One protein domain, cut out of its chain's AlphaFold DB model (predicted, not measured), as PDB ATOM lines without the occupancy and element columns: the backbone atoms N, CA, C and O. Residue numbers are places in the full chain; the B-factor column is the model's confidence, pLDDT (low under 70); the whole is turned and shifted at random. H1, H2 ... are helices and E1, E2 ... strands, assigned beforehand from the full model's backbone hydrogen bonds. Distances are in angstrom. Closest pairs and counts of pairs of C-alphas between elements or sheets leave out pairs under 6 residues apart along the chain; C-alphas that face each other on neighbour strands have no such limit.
ATOM      1  N   PHE A   2     127.091 202.772 170.281       45.62
ATOM      2  CA  PHE A   2     128.023 203.322 171.288       45.62
ATOM      3  C   PHE A   2     128.771 204.588 170.842       45.62
ATOM      4  O   PHE A   2     128.864 205.528 171.611       45.62
ATOM      5  N   VAL A   3     129.216 204.676 169.586       54.81
ATOM      6  CA  VAL A   3     129.894 205.886 169.069       54.81
ATOM      7  C   VAL A   3     128.992 207.130 169.125       54.81
ATOM      8  O   VAL A   3     129.449 208.201 169.506       54.81
ATOM      9  N   LEU A   4     127.699 206.984 168.818       58.84
ATOM     10  CA  LEU A   4     126.734 208.090 168.859       58.84
ATOM     11  C   LEU A   4     126.406 208.510 170.297       58.84
ATOM     12  O   LEU A   4     126.249 209.695 170.560       58.84
ATOM     13  N   ILE A   5     126.361 207.554 171.231       60.69
ATOM     14  CA  ILE A   5     126.193 207.840 172.662       60.69
ATOM     15  C   ILE A   5     127.434 208.554 173.199       60.69
ATOM     16  O   ILE A   5     127.278 209.590 173.820       60.69
ATOM     17  N   ALA A   6     128.650 208.079 172.897       59.09
ATOM     18  CA  ALA A   6     129.900 208.724 173.324       59.09
ATOM     19  C   ALA A   6     129.971 210.189 172.879       59.09
ATOM     20  O   ALA A   6     130.351 211.061 173.657       59.09
ATOM     21  N   LEU A   7     129.569 210.446 171.629       58.88
ATOM     22  CA  LEU A   7     129.498 211.785 171.051       58.88
ATOM     23  C   LEU A   7     128.423 212.653 171.721       58.88
ATOM     24  O   LEU A   7     128.663 213.835 171.942       58.88
ATOM     25  N   ALA A   8     127.264 212.086 172.065       75.38
ATOM     26  CA  ALA A   8     126.164 212.819 172.693       75.38
ATOM     27  C   ALA A   8     126.357 213.060 174.204       75.38
ATOM     28  O   ALA A   8     125.893 214.072 174.718       75.38
ATOM     29  N   SER A   9     127.022 212.149 174.925       73.94
ATOM     30  CA  SER A   9     127.202 212.224 176.383       73.94
ATOM     31  C   SER A   9     128.574 212.732 176.827       73.94
ATOM     32  O   SER A   9     128.791 212.880 178.027       73.94
ATOM     33  N   GLY A  10     129.517 212.967 175.907       64.94
ATOM     34  CA  GLY A  10     130.873 213.435 176.234       64.94
ATOM     35  C   GLY A  10     131.689 212.453 177.085       64.94
ATOM     36  O   GLY A  10     132.702 212.825 177.673       64.94
ATOM     37  N   THR A  11     131.251 211.196 177.183       63.41
ATOM     38  CA  THR A  11     131.894 210.160 177.997       63.41
ATOM     39  C   THR A  11     132.867 209.338 177.156       63.41
ATOM     40  O   THR A  11     132.573 208.938 176.029       63.41
ATOM     41  N   ASN A  12     134.043 209.039 177.719       58.88
ATOM     42  CA  ASN A  12     135.054 208.200 177.075       58.88
ATOM     43  C   ASN A  12     134.591 206.733 177.013       58.88
ATOM     44  O   ASN A  12     134.962 205.912 177.852       58.88
ATOM     45  N   LEU A  13     133.790 206.380 175.999       57.38
ATOM     46  CA  LEU A  13     133.273 205.015 175.833       57.38
ATOM     47  C   LEU A  13     134.282 204.015 175.243       57.38
ATOM     48  O   LEU A  13     133.920 202.858 175.018       57.38
ATOM     49  N   ASN A  14     135.541 204.418 175.035       55.28
ATOM     50  CA  ASN A  14     136.623 203.521 174.610       55.28
ATOM     51  C   ASN A  14     136.697 202.263 175.491       55.28
ATOM     52  O   ASN A  14     136.893 201.168 174.979       55.28
ATOM     53  N   VAL A  15     136.432 202.395 176.794       53.44
ATOM     54  CA  VAL A  15     136.414 201.272 177.745       53.44
ATOM     55  C   VAL A  15     135.301 200.257 177.434       53.44
ATOM     56  O   VAL A  15     135.525 199.051 177.522       53.44
ATOM     57  N   TYR A  16     134.115 200.712 177.012       53.44
ATOM     58  CA  TYR A  16     132.975 199.830 176.722       53.44
ATOM     59  C   TYR A  16     133.116 199.106 175.376       53.44
ATOM     60  O   TYR A  16     132.697 197.955 175.251       53.44
ATOM     61  N   ALA A  17     133.749 199.743 174.384       55.47
ATOM     62  CA  ALA A  17     134.033 199.122 173.090       55.47
ATOM     63  C   ALA A  17     135.026 197.946 173.202       55.47
ATOM     64  O   ALA A  17     134.921 196.986 172.441       55.47
ATOM     65  N   VAL A  18     135.934 197.974 174.186       57.62
ATOM     66  CA  VAL A  18     136.927 196.907 174.429       57.62
ATOM     67  C   VAL A  18     136.278 195.640 175.024       57.62
ATOM     68  O   VAL A  18     136.782 194.535 174.833       57.62
ATOM     69  N   GLY A  19     135.142 195.766 175.724       72.69
ATOM     70  CA  GLY A  19     134.487 194.640 176.408       72.69
ATOM     71  C   GLY A  19     133.599 193.768 175.512       72.69
ATOM     72  O   GLY A  19     133.550 192.548 175.681       72.69
ATOM     73  N   ALA A  20     132.910 194.369 174.536       85.44
ATOM     74  CA  ALA A  20     131.955 193.651 173.691       85.44
ATOM     75  C   ALA A  20     132.630 192.581 172.817       85.44
ATOM     76  O   ALA A  20     132.128 191.462 172.701       85.44
ATOM     77  N   SER A  21     133.795 192.887 172.241       88.62
ATOM     78  CA  SER A  21     134.529 191.928 171.415       88.62
ATOM     79  C   SER A  21     135.078 190.762 172.242       88.62
ATOM     80  O   SER A  21     134.977 189.617 171.811       88.62
ATOM     81  N   GLY A  22     135.557 191.004 173.467       91.12
ATOM     82  CA  GLY A  22     135.932 189.937 174.402       91.12
ATOM     83  C   GLY A  22     134.770 188.980 174.705       91.12
ATOM     84  O   GLY A  22     134.950 187.762 174.681       91.12
ATOM     85  N   ALA A  23     133.556 189.505 174.901       94.12
ATOM     86  CA  ALA A  23     132.358 188.686 175.106       94.12
ATOM     87  C   ALA A  23     131.992 187.845 173.867       94.12
ATOM     88  O   ALA A  23     131.625 186.676 174.003       94.12
ATOM     89  N   ILE A  24     132.149 188.399 172.658       94.50
ATOM     90  CA  ILE A  24     131.977 187.648 171.404       94.50
ATOM     91  C   ILE A  24     132.999 186.512 171.318       94.50
ATOM     92  O   ILE A  24     132.624 185.389 170.994       94.50
ATOM     93  N   PHE A  25     134.266 186.758 171.664       96.31
ATOM     94  CA  PHE A  25     135.290 185.709 171.709       96.31
ATOM     95  C   PHE A  25     134.994 184.644 172.775       96.31
ATOM     96  O   PHE A  25     135.262 183.469 172.536       96.31
ATOM     97  N   ALA A  26     134.378 185.005 173.904       97.81
ATOM     98  CA  ALA A  26     133.929 184.037 174.906       97.81
ATOM     99  C   ALA A  26     132.784 183.148 174.404       97.81
ATOM    100  O   ALA A  26     132.858 181.923 174.510       97.81
ATOM    101  N   LEU A  27     131.747 183.731 173.798       98.06
ATOM    102  CA  LEU A  27     130.668 182.957 173.179       98.06
ATOM    103  C   LEU A  27     131.185 182.109 172.013       98.06
ATOM    104  O   LEU A  27     130.844 180.933 171.897       98.06
ATOM    105  N   GLY A  28     132.060 182.677 171.187       97.94
ATOM    106  CA  GLY A  28     132.703 181.981 170.085       97.94
ATOM    107  C   GLY A  28     133.549 180.800 170.561       97.94
ATOM    108  O   GLY A  28     133.411 179.702 170.033       97.94
ATOM    109  N   GLY A  29     134.364 180.978 171.604       98.44
ATOM    110  CA  GLY A  29     135.138 179.902 172.230       98.44
ATOM    111  C   GLY A  29     134.258 178.798 172.809       98.44
ATOM    112  O   GLY A  29     134.504 177.615 172.581       98.44
ATOM    113  N   LEU A  30     133.176 179.173 173.493       98.75
ATOM    114  CA  LEU A  30     132.181 178.228 173.994       98.75
ATOM    115  C   LEU A  30     131.597 177.376 172.854       98.75
ATOM    116  O   LEU A  30     131.573 176.145 172.939       98.75
ATOM    117  N   LEU A  31     131.169 178.016 171.765       98.12
ATOM    118  CA  LEU A  31     130.611 177.342 170.592       98.12
ATOM    119  C   LEU A  31     131.661 176.532 169.824       98.12
ATOM    120  O   LEU A  31     131.353 175.443 169.348       98.12
ATOM    121  N   ALA A  32     132.914 176.983 169.766       98.12
ATOM    122  CA  ALA A  32     134.012 176.218 169.179       98.12
ATOM    123  C   ALA A  32     134.209 174.870 169.892       98.12
ATOM    124  O   ALA A  32     134.578 173.883 169.258       98.12
ATOM    125  N   VAL A  33     133.898 174.791 171.192       98.44
ATOM    126  CA  VAL A  33     133.897 173.524 171.934       98.44
ATOM    127  C   VAL A  33     132.597 172.747 171.723       98.44
ATOM    128  O   VAL A  33     132.654 171.544 171.452       98.44
ATOM    129  N   LEU A  34     131.430 173.376 171.883       98.31
ATOM    130  CA  LEU A  34     130.135 172.679 171.879       98.31
ATOM    131  C   LEU A  34     129.677 172.243 170.479       98.31
ATOM    132  O   LEU A  34     129.149 171.143 170.309       98.31
ATOM    133  N   THR A  35     129.912 173.080 169.477       97.81
ATOM    134  CA  THR A  35     129.479 172.912 168.085       97.81
ATOM    135  C   THR A  35     130.656 173.165 167.134       97.81
ATOM    136  O   THR A  35     130.597 174.070 166.303       97.81
ATOM    137  N   PRO A  36     131.747 172.379 167.216       97.12
ATOM    138  CA  PRO A  36     132.997 172.677 166.511       97.12
ATOM    139  C   PRO A  36     132.831 172.740 164.990       97.12
ATOM    140  O   PRO A  36     133.505 173.522 164.330       97.12
ATOM    141  N   ARG A  37     131.938 171.918 164.428       96.38
ATOM    142  CA  ARG A  37     131.709 171.801 162.982       96.38
ATOM    143  C   ARG A  37     130.616 172.724 162.446       96.38
ATOM    144  O   ARG A  37     130.371 172.676 161.250       96.38
ATOM    145  N   LEU A  38     129.985 173.540 163.297       96.44
ATOM    146  CA  LEU A  38     128.979 174.503 162.852       96.44
ATOM    147  C   LEU A  38     129.616 175.428 161.799       96.44
ATOM    148  O   LEU A  38     130.609 176.085 162.129       96.44
ATOM    149  N   PRO A  39     129.103 175.471 160.558       95.12
ATOM    150  CA  PRO A  39     129.614 176.382 159.548       95.12
ATOM    151  C   PRO A  39     129.237 177.816 159.915       95.12
ATOM    152  O   PRO A  39     128.070 178.132 160.145       95.12
ATOM    153  N   VAL A  40     130.236 178.691 159.957       95.19
ATOM    154  CA  VAL A  40     130.057 180.127 160.163       95.19
ATOM    155  C   VAL A  40     130.719 180.897 159.031       95.19
ATOM    156  O   VAL A  40     131.792 180.526 158.550       95.19
ATOM    157  N   LEU A  41     130.061 181.967 158.591       96.38
ATOM    158  CA  LEU A  41     130.572 182.843 157.544       96.38
ATOM    159  C   LEU A  41     131.451 183.921 158.168       96.38
ATOM    160  O   LEU A  41     130.959 184.868 158.783       96.38
ATOM    161  N   VAL A  42     132.759 183.800 157.979       94.56
ATOM    162  CA  VAL A  42     133.698 184.862 158.333       94.56
ATOM    163  C   VAL A  42     133.642 185.948 157.263       94.56
ATOM    164  O   VAL A  42     133.645 185.666 156.063       94.56
ATOM    165  N   PHE A  43     133.516 187.197 157.715       92.19
ATOM    166  CA  PHE A  43     133.293 188.374 156.867       92.19
ATOM    167  C   PHE A  43     132.115 188.228 155.894       92.19
ATOM    168  O   PHE A  43     132.128 188.833 154.830       92.19
ATOM    169  N   PHE A  44     131.108 187.420 156.247       93.12
ATOM    170  CA  PHE A  44     129.937 187.120 155.410       93.12
ATOM    171  C   PHE A  44     130.241 186.430 154.069       93.12
ATOM    172  O   PHE A  44     129.343 186.297 153.243       93.12
ATOM    173  N   VAL A  45     131.476 185.960 153.855       95.56
ATOM    174  CA  VAL A  45     131.911 185.393 152.566       95.56
ATOM    175  C   VAL A  45     132.545 184.017 152.727       95.56
ATOM    176  O   VAL A  45     132.276 183.129 151.926       95.56
ATOM    177  N   ILE A  46     133.381 183.814 153.749       96.00
ATOM    178  CA  ILE A  46     134.214 182.614 153.855       96.00
ATOM    179  C   ILE A  46     133.574 181.632 154.846       96.00
ATOM    180  O   ILE A  46     133.634 181.883 156.054       96.00
ATOM    181  N   PRO A  47     132.966 180.519 154.391       96.19
ATOM    182  CA  PRO A  47     132.458 179.493 155.288       96.19
ATOM    183  C   PRO A  47     133.618 178.715 155.907       96.19
ATOM    184  O   PRO A  47     134.489 178.194 155.213       96.19
ATOM    185  N   MET A  48     133.615 178.602 157.228       97.06
ATOM    186  CA  MET A  48     134.575 177.782 157.960       97.06
ATOM    187  C   MET A  48     133.928 177.175 159.206       97.06
ATOM    188  O   MET A  48     132.965 177.734 159.734       97.06
ATOM    189  N   PRO A  49     134.414 176.017 159.685       97.19
ATOM    190  CA  PRO A  49     133.903 175.436 160.918       97.19
ATOM    191  C   PRO A  49     134.210 176.363 162.101       97.19
ATOM    192  O   PRO A  49     135.275 176.977 162.148       97.19
ATOM    193  N   MET A  50     133.298 176.430 163.073       97.38
ATOM    194  CA  MET A  50     133.362 177.334 164.229       97.38
ATOM    195  C   MET A  50     134.736 177.384 164.914       97.38
ATOM    196  O   MET A  50     135.226 178.464 165.242       97.38
ATOM    197  N   TRP A  51     135.388 176.231 165.116       97.56
ATOM    198  CA  TRP A  51     136.716 176.190 165.743       97.56
ATOM    199  C   TRP A  51     137.786 176.899 164.897       97.56
ATOM    200  O   TRP A  51     138.610 177.637 165.439       97.56
ATOM    201  N   ALA A  52     137.747 176.714 163.574       97.81
ATOM    202  CA  ALA A  52     138.690 177.324 162.646       97.81
ATOM    203  C   ALA A  52     138.406 178.816 162.494       97.81
ATOM    204  O   ALA A  52     139.342 179.605 162.488       97.81
ATOM    205  N   ALA A  53     137.130 179.206 162.461       97.56
ATOM    206  CA  ALA A  53     136.723 180.605 162.441       97.56
ATOM    207  C   ALA A  53     137.268 181.372 163.643       97.56
ATOM    208  O   ALA A  53     137.851 182.442 163.476       97.56
ATOM    209  N   MET A  54     137.155 180.804 164.848       97.81
ATOM    210  CA  MET A  54     137.691 181.468 166.031       97.81
ATOM    211  C   MET A  54     139.214 181.533 166.042       97.81
ATOM    212  O   MET A  54     139.760 182.571 166.409       97.81
ATOM    213  N   GLY A  55     139.901 180.471 165.609       97.25
ATOM    214  CA  GLY A  55     141.354 180.496 165.444       97.25
ATOM    215  C   GLY A  55     141.792 181.560 164.433       97.25
ATOM    216  O   GLY A  55     142.624 182.407 164.746       97.25
ATOM    217  N   PHE A  56     141.175 181.570 163.252       97.56
ATOM    218  CA  PHE A  56     141.453 182.527 162.186       97.56
ATOM    219  C   PHE A  56     141.242 183.975 162.641       97.56
ATOM    220  O   PHE A  56     142.137 184.800 162.476       97.56
ATOM    221  N   LEU A  57     140.101 184.282 163.268       95.81
ATOM    222  CA  LEU A  57     139.817 185.621 163.790       95.81
ATOM    223  C   LEU A  57     140.820 186.030 164.872       95.81
ATOM    224  O   LEU A  57     141.274 187.170 164.889       95.81
ATOM    225  N   MET A  58     141.194 185.102 165.754       95.44
ATOM    226  CA  MET A  58     142.138 185.373 166.831       95.44
ATOM    227  C   MET A  58     143.523 185.756 166.300       95.44
ATOM    228  O   MET A  58     144.045 186.826 166.616       95.44
ATOM    229  N   PHE A  59     144.105 184.895 165.463       96.00
ATOM    230  CA  PHE A  59     145.445 185.113 164.922       96.00
ATOM    231  C   PHE A  59     145.470 186.234 163.880       96.00
ATOM    232  O   PHE A  59     146.435 186.991 163.833       96.00
ATOM    233  N   GLY A  60     144.402 186.393 163.093       94.31
ATOM    234  CA  GLY A  60     144.268 187.479 162.125       94.31
ATOM    235  C   GLY A  60     144.263 188.856 162.790       94.31
ATOM    236  O   GLY A  60     144.997 189.743 162.362       94.31
ATOM    237  N   LEU A  61     143.506 189.031 163.880       91.25
ATOM    238  CA  LEU A  61     143.494 190.293 164.631       91.25
ATOM    239  C   LEU A  61     144.847 190.595 165.287       91.25
ATOM    240  O   LEU A  61     145.296 191.740 165.253       91.25
ATOM    241  N   TRP A  62     145.529 189.581 165.827       91.00
ATOM    242  CA  TRP A  62     146.890 189.738 166.349       91.00
ATOM    243  C   TRP A  62     147.885 190.143 165.260       91.00
ATOM    244  O   TRP A  62     148.645 191.088 165.454       91.00
ATOM    245  N   ALA A  63     147.856 189.470 164.108       93.69
ATOM    246  CA  ALA A  63     148.735 189.778 162.985       93.69
ATOM    247  C   ALA A  63     148.507 191.202 162.459       93.69
ATOM    248  O   ALA A  63     149.472 191.923 162.225       93.69
ATOM    249  N   LEU A  64     147.250 191.643 162.342       89.38
ATOM    250  CA  LEU A  64     146.916 193.019 161.963       89.38
ATOM    251  C   LEU A  64     147.395 194.034 163.005       89.38
ATOM    252  O   LEU A  64     147.942 195.073 162.646       89.38
ATOM    253  N   SER A  65     147.226 193.733 164.292       85.62
ATOM    254  CA  SER A  65     147.702 194.597 165.374       85.62
ATOM    255  C   SER A  65     149.223 194.757 165.350       85.62
ATOM    256  O   SER A  65     149.708 195.880 165.444       85.62
ATOM    257  N   LEU A  66     149.969 193.661 165.162       89.56
ATOM    258  CA  LEU A  66     151.434 193.672 165.098       89.56
ATOM    259  C   LEU A  66     151.962 194.297 163.800       89.56
ATOM    260  O   LEU A  66     152.900 195.085 163.841       89.56
ATOM    261  N   GLY A  67     151.370 193.951 162.656       92.38
ATOM    262  CA  GLY A  67     151.837 194.387 161.339       92.38
ATOM    263  C   GLY A  67     151.487 195.836 160.999       92.38
ATOM    264  O   GLY A  67     152.240 196.483 160.280       92.38
ATOM    265  N   LEU A  68     150.365 196.352 161.512       89.44
ATOM    266  CA  LEU A  68     149.872 197.706 161.218       89.44
ATOM    267  C   LEU A  68     149.884 198.640 162.439       89.44
ATOM    268  O   LEU A  68     149.430 199.777 162.339       89.44
ATOM    269  N   GLY A  69     150.355 198.175 163.603       82.19
ATOM    270  CA  GLY A  69     150.391 198.966 164.839       82.19
ATOM    271  C   GLY A  69     149.008 199.356 165.373       82.19
ATOM    272  O   GLY A  69     148.876 200.347 166.091       82.19
ATOM    273  N   LEU A  70     147.956 198.617 165.005       76.56
ATOM    274  CA  LEU A  70     146.585 198.960 165.382       76.56
ATOM    275  C   LEU A  70     146.332 198.661 166.871       76.56
ATOM    276  O   LEU A  70     146.678 197.564 167.333       76.56
ATOM    277  N   PRO A  71     145.665 199.570 167.613       76.56
ATOM    278  CA  PRO A  71     145.360 199.406 169.034       76.56
ATOM    279  C   PRO A  71     144.180 198.441 169.240       76.56
ATOM    280  O   PRO A  71     143.087 198.822 169.658       76.56
ATOM    281  N   ILE A  72     144.387 197.168 168.909       80.31
ATOM    282  CA  ILE A  72     143.393 196.104 169.050       80.31
ATOM    283  C   ILE A  72     143.491 195.514 170.462       80.31
ATOM    284  O   ILE A  72     144.580 195.210 170.947       80.31
ATOM    285  N   GLY A  73     142.341 195.301 171.112       82.31
ATOM    286  CA  GLY A  73     142.212 194.672 172.435       82.31
ATOM    287  C   GLY A  73     142.544 193.174 172.457       82.31
ATOM    288  O   GLY A  73     141.757 192.363 172.936       82.31
ATOM    289  N   ASN A  74     143.709 192.795 171.941       85.12
ATOM    290  CA  ASN A  74     144.205 191.430 171.779       85.12
ATOM    291  C   ASN A  74     144.118 190.589 173.057       85.12
ATOM    292  O   ASN A  74     143.702 189.430 173.015       85.12
ATOM    293  N   THR A  75     144.456 191.185 174.200       87.25
ATOM    294  CA  THR A  75     144.367 190.537 175.513       87.25
ATOM    295  C   THR A  75     142.919 190.267 175.921       87.25
ATOM    296  O   THR A  75     142.629 189.207 176.470       87.25
ATOM    297  N   ALA A  76     141.991 191.181 175.617       89.25
ATOM    298  CA  ALA A  76     140.570 190.996 175.907       89.25
ATOM    299  C   ALA A  76     139.959 189.886 175.036       89.25
ATOM    300  O   ALA A  76     139.205 189.055 175.544       89.25
ATOM    301  N   HIS A  77     140.334 189.813 173.752       92.75
ATOM    302  CA  HIS A  77     139.937 188.710 172.869       92.75
ATOM    303  C   HIS A  77     140.471 187.364 173.373       92.75
ATOM    304  O   HIS A  77     139.711 186.400 173.458       92.75
ATOM    305  N   LEU A  78     141.750 187.308 173.771       93.94
ATOM    306  CA  LEU A  78     142.369 186.091 174.305       93.94
ATOM    307  C   LEU A  78     141.699 185.639 175.599       93.94
ATOM    308  O   LEU A  78     141.325 184.476 175.722       93.94
ATOM    309  N   GLY A  79     141.525 186.561 176.548       94.06
ATOM    310  CA  GLY A  79     140.881 186.280 177.826       94.06
ATOM    311  C   GLY A  79     139.455 185.774 177.638       94.06
ATOM    312  O   GLY A  79     139.096 184.734 178.190       94.06
ATOM    313  N   GLY A  80     138.671 186.446 176.788       95.81
ATOM    314  CA  GLY A  80     137.334 185.999 176.408       95.81
ATOM    315  C   GLY A  80     137.349 184.586 175.834       95.81
ATOM    316  O   GLY A  80     136.655 183.708 176.347       95.81
ATOM    317  N   LEU A  81     138.197 184.333 174.833       97.25
ATOM    318  CA  LEU A  81     138.314 183.028 174.186       97.25
ATOM    319  C   LEU A  81     138.666 181.915 175.181       97.25
ATOM    320  O   LEU A  81     138.006 180.879 175.184       97.25
ATOM    321  N   ILE A  82     139.655 182.136 176.051       98.00
ATOM    322  CA  ILE A  82     140.071 181.167 177.075       98.00
ATOM    323  C   ILE A  82     138.915 180.848 178.026       98.00
ATOM    324  O   ILE A  82     138.643 179.673 178.279       98.00
ATOM    325  N   VAL A  83     138.204 181.867 178.524       98.12
ATOM    326  CA  VAL A  83     137.040 181.673 179.403       98.12
ATOM    327  C   VAL A  83     135.946 180.879 178.686       98.12
ATOM    328  O   VAL A  83     135.403 179.929 179.250       98.12
ATOM    329  N   GLY A  84     135.665 181.214 177.426       98.44
ATOM    330  CA  GLY A  84     134.707 180.504 176.582       98.44
ATOM    331  C   GLY A  84     135.049 179.028 176.393       98.44
ATOM    332  O   GLY A  84     134.212 178.156 176.641       98.44
ATOM    333  N   LEU A  85     136.295 178.739 176.005       98.69
ATOM    334  CA  LEU A  85     136.808 177.377 175.847       98.69
ATOM    335  C   LEU A  85     136.699 176.600 177.166       98.69
ATOM    336  O   LEU A  85     136.131 175.507 177.198       98.69
ATOM    337  N   GLY A  86     137.194 177.180 178.264       98.75
ATOM    338  CA  GLY A  86     137.157 176.573 179.593       98.75
ATOM    339  C   GLY A  86     135.733 176.238 180.038       98.75
ATOM    340  O   GLY A  86     135.460 175.111 180.458       98.75
ATOM    341  N   TYR A  87     134.796 177.174 179.868       98.69
ATOM    342  CA  TYR A  87     133.391 176.945 180.192       98.69
ATOM    343  C   TYR A  87     132.742 175.894 179.279       98.69
ATOM    344  O   TYR A  87     131.979 175.046 179.747       98.69
ATOM    345  N   GLY A  88     133.095 175.864 177.992       98.56
ATOM    346  CA  GLY A  88     132.638 174.831 177.062       98.56
ATOM    347  C   GLY A  88     133.086 173.426 177.461       98.56
ATOM    348  O   GLY A  88     132.280 172.489 177.447       98.56
ATOM    349  N   PHE A  89     134.342 173.265 177.883       98.69
ATOM    350  CA  PHE A  89     134.837 171.986 178.400       98.69
ATOM    351  C   PHE A  89     134.175 171.607 179.726       98.69
ATOM    352  O   PHE A  89     133.793 170.446 179.907       98.69
ATOM    353  N   TYR A  90     133.961 172.575 180.620       98.75
ATOM    354  CA  TYR A  90     133.188 172.366 181.845       98.75
ATOM    355  C   TYR A  90     131.782 171.826 181.541       98.75
ATOM    356  O   TYR A  90     131.375 170.814 182.115       98.75
ATOM    357  N   LEU A  91     131.056 172.431 180.591       98.62
ATOM    358  CA  LEU A  91     129.723 171.968 180.199       98.62
ATOM    359  C   LEU A  91     129.744 170.584 179.546       98.62
ATOM    360  O   LEU A  91     128.855 169.780 179.830       98.62
ATOM    361  N   LYS A  92     130.752 170.263 178.723       97.81
ATOM    362  CA  LYS A  92     130.920 168.905 178.176       97.81
ATOM    363  C   LYS A  92     131.084 167.862 179.277       97.81
ATOM    364  O   LYS A  92     130.484 166.793 179.189       97.81
ATOM    365  N   ARG A  93     131.858 168.178 180.321       98.31
ATOM    366  CA  ARG A  93     132.082 167.277 181.459       98.31
ATOM    367  C   ARG A  93     130.840 167.147 182.342       98.31
ATOM    368  O   ARG A  93     130.512 166.044 182.762       98.31
ATOM    369  N   LYS A  94     130.142 168.253 182.608       98.56
ATOM    370  CA  LYS A  94     128.970 168.279 183.496       98.56
ATOM    371  C   LYS A  94     127.696 167.746 182.835       98.56
ATOM    372  O   LYS A  94     126.887 167.102 183.497       98.56
ATOM    373  N   TYR A  95     127.511 167.992 181.539       98.44
ATOM    374  CA  TYR A  95     126.295 167.653 180.793       98.44
ATOM    375  C   TYR A  95     126.604 166.940 179.460       98.44
ATOM    376  O   TYR A  95     126.222 167.426 178.386       98.44
ATOM    377  N   PRO A  96     127.248 165.759 179.484       97.56
ATOM    378  CA  PRO A  96     127.724 165.085 178.273       97.56
ATOM    379  C   PRO A  96     126.595 164.739 177.293       97.56
ATOM    380  O   PRO A  96     126.715 164.991 176.100       97.56
ATOM    381  N   LYS A  97     125.446 164.247 177.783       98.19
ATOM    382  CA  LYS A  97     124.301 163.892 176.920       98.19
ATOM    383  C   LYS A  97     123.717 165.112 176.190       98.19
ATOM    384  O   LYS A  97     123.454 165.048 174.993       98.19
ATOM    385  N   LYS A  98     123.543 166.236 176.899       97.50
ATOM    386  CA  LYS A  98     122.981 167.478 176.331       97.50
ATOM    387  C   LYS A  98     123.939 168.114 175.324       97.50
ATOM    388  O   LYS A  98     123.520 168.504 174.240       97.50
ATOM    389  N   THR A  99     125.225 168.176 175.658       97.69
ATOM    390  CA  THR A  99     126.242 168.745 174.761       97.69
ATOM    391  C   THR A  99     126.455 167.883 173.515       97.69
ATOM    392  O   THR A  99     126.578 168.433 172.425       97.69
ATOM    393  N   GLN A 100     126.398 166.550 173.625       96.56
ATOM    394  CA  GLN A 100     126.398 165.656 172.460       96.56
ATOM    395  C   GLN A 100     125.167 165.847 171.571       96.56
ATOM    396  O   GLN A 100     125.303 165.854 170.351       96.56
ATOM    397  N   MET A 101     123.977 166.018 172.157       96.94
ATOM    398  CA  MET A 101     122.754 166.299 171.398       96.94
ATOM    399  C   MET A 101     122.889 167.595 170.586       96.94
ATOM    400  O   MET A 101     122.660 167.573 169.379       96.94
ATOM    401  N   ILE A 102     123.323 168.690 171.223       96.25
ATOM    402  CA  ILE A 102     123.573 169.979 170.557       96.25
ATOM    403  C   ILE A 102     124.610 169.811 169.442       96.25
ATOM    404  O   ILE A 102     124.370 170.207 168.305       96.25
ATOM    405  N   SER A 103     125.739 169.168 169.745       95.62
ATOM    406  CA  SER A 103     126.807 168.952 168.769       95.62
ATOM    407  C   SER A 103     126.311 168.186 167.539       95.62
ATOM    408  O   SER A 103     126.599 168.591 166.422       95.62
ATOM    409  N   ARG A 104     125.514 167.124 167.726       94.38
ATOM    410  CA  ARG A 104     124.938 166.327 166.628       94.38
ATOM    411  C   ARG A 104     123.905 167.093 165.809       94.38
ATOM    412  O   ARG A 104     123.829 166.869 164.607       94.38
ATOM    413  N   TYR A 105     123.113 167.954 166.444       95.00
ATOM    414  CA  TYR A 105     122.110 168.764 165.751       95.00
ATOM    415  C   TYR A 105     122.764 169.739 164.762       95.00
ATOM    416  O   TYR A 105     122.323 169.834 163.623       95.00
ATOM    417  N   PHE A 106     123.856 170.389 165.177       92.38
ATOM    418  CA  PHE A 106     124.578 171.389 164.378       92.38
ATOM    419  C   PHE A 106     125.750 170.837 163.551       92.38
ATOM    420  O   PHE A 106     126.410 171.601 162.855       92.38
ATOM    421  N   ALA A 107     126.056 169.542 163.648       79.31
ATOM    422  CA  ALA A 107     127.102 168.895 162.848       79.31
ATOM    423  C   ALA A 107     126.591 168.337 161.507       79.31
ATOM    424  O   ALA A 107     127.334 167.599 160.858       79.31
TER     425      ALA A 107
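AT A GLANCE: This is residues 2 to 107 of the 108 residues of the protein "Rhomboid family intramembrane serine protease" of Candidatus Pacearchaeota archaeon (UniProt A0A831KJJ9). Three long helices, H2, H3 and H4, make a loose, elongated up-and-down bundle, in which H2 and H4 lie side by side and H3 meets each of them over a part of its length. A small hairpin of two strands, E1 and E2, lies beside the first part of H3; H5 sits crosswise where H2 and H4 end, and the short H1 lies at the opposite end of the model. The printed part has 106 residues, with five named helices and two named strands in the order H1 H2 E1 E2 H3 H4 H5, and its class is mostly helix. The sheet's order is E1 - E2, antiparallel. The whole is loose, with a radius of gyration of the C-alphas of 16.1 A, and spans 50 by 28 by 22 A.

IN THESE COORDINATES: E1 is residues 39 to 42, 9.5 A from first to last C-alpha, and E2 is residues 46 to 49, 10.1 A. H3 is residues 50 to 68, 26.4 A. H2, residues 14 to 34, measures 31.6 A and begins with C-alpha 14 at (136.623, 203.521, 174.610). H4, residues 74 to 94, measures 30.1 A. H5, residues 96 to 106, measures 15.6 A and ends with C-alpha 106 at (124.578, 171.389, 164.378). H1, residues 2 to 9, measures 10.3 A and begins with C-alpha 2 at (128.023, 203.322, 171.288).

HOW THE PARTS SIT: E1 and E2 form an antiparallel hairpin, with N 40 and O 48 at 2.9 A and N 46 and O 42 at 3.0 A, within hydrogen-bond range. The closest C-alphas of E1 and H3 are those of Val 40 and Met 50, 5.9 A apart. H3, with residues 50 to 54 alone, touches H2; their closest C-alphas are Trp 51 and Ala 32, 4.4 A. They run opposite ways at a shallow tilt of 34 degrees, only just short of steep. H2 touches H4 with 51 pairs of C-alphas within 8 A, the closest Ala 26 and Gly 84 at 4.0 A; they run the same way at a shallow tilt of 33 degrees, only just short of steep. H3 and H4 form a helical hairpin at a shallow tilt of 16 degrees, opposite ways; they touch through residues 58 to 65 and 74 to 78 alone, the closest C-alphas being Trp 62 and Asn 74, 6.3 A. H2 touches H5 with residue 34 alone, about perpendicular at 81 degrees; the closest C-alphas are Leu 34 and Ser 103, 5.9 A. H4 and H5 touch only at the corner, and only just, with 3 pairs of C-alphas within 8 A, the closest Lys 92 and Thr 99 at 5.8 A. H1 and H2 are close but not clearly touching, C-alphas Phe 2 and Ala 17 being the closest at 7.6 A. H1 is apart from H3, H4 and H5. In H1, H3, H4 and H5 every O i to N i+4 pair is within hydrogen-bond range; in H2, 13 of 17 are.

THE WHOLE: The two C-alphas farthest apart are those of Gly 10 and Lys 97, 50.0 A. The printed part has no cut, and its six links between named elements are tight. Mean pLDDT of the printed part is 88.5; residues 2 to 7 and 10 to 18 are under 70.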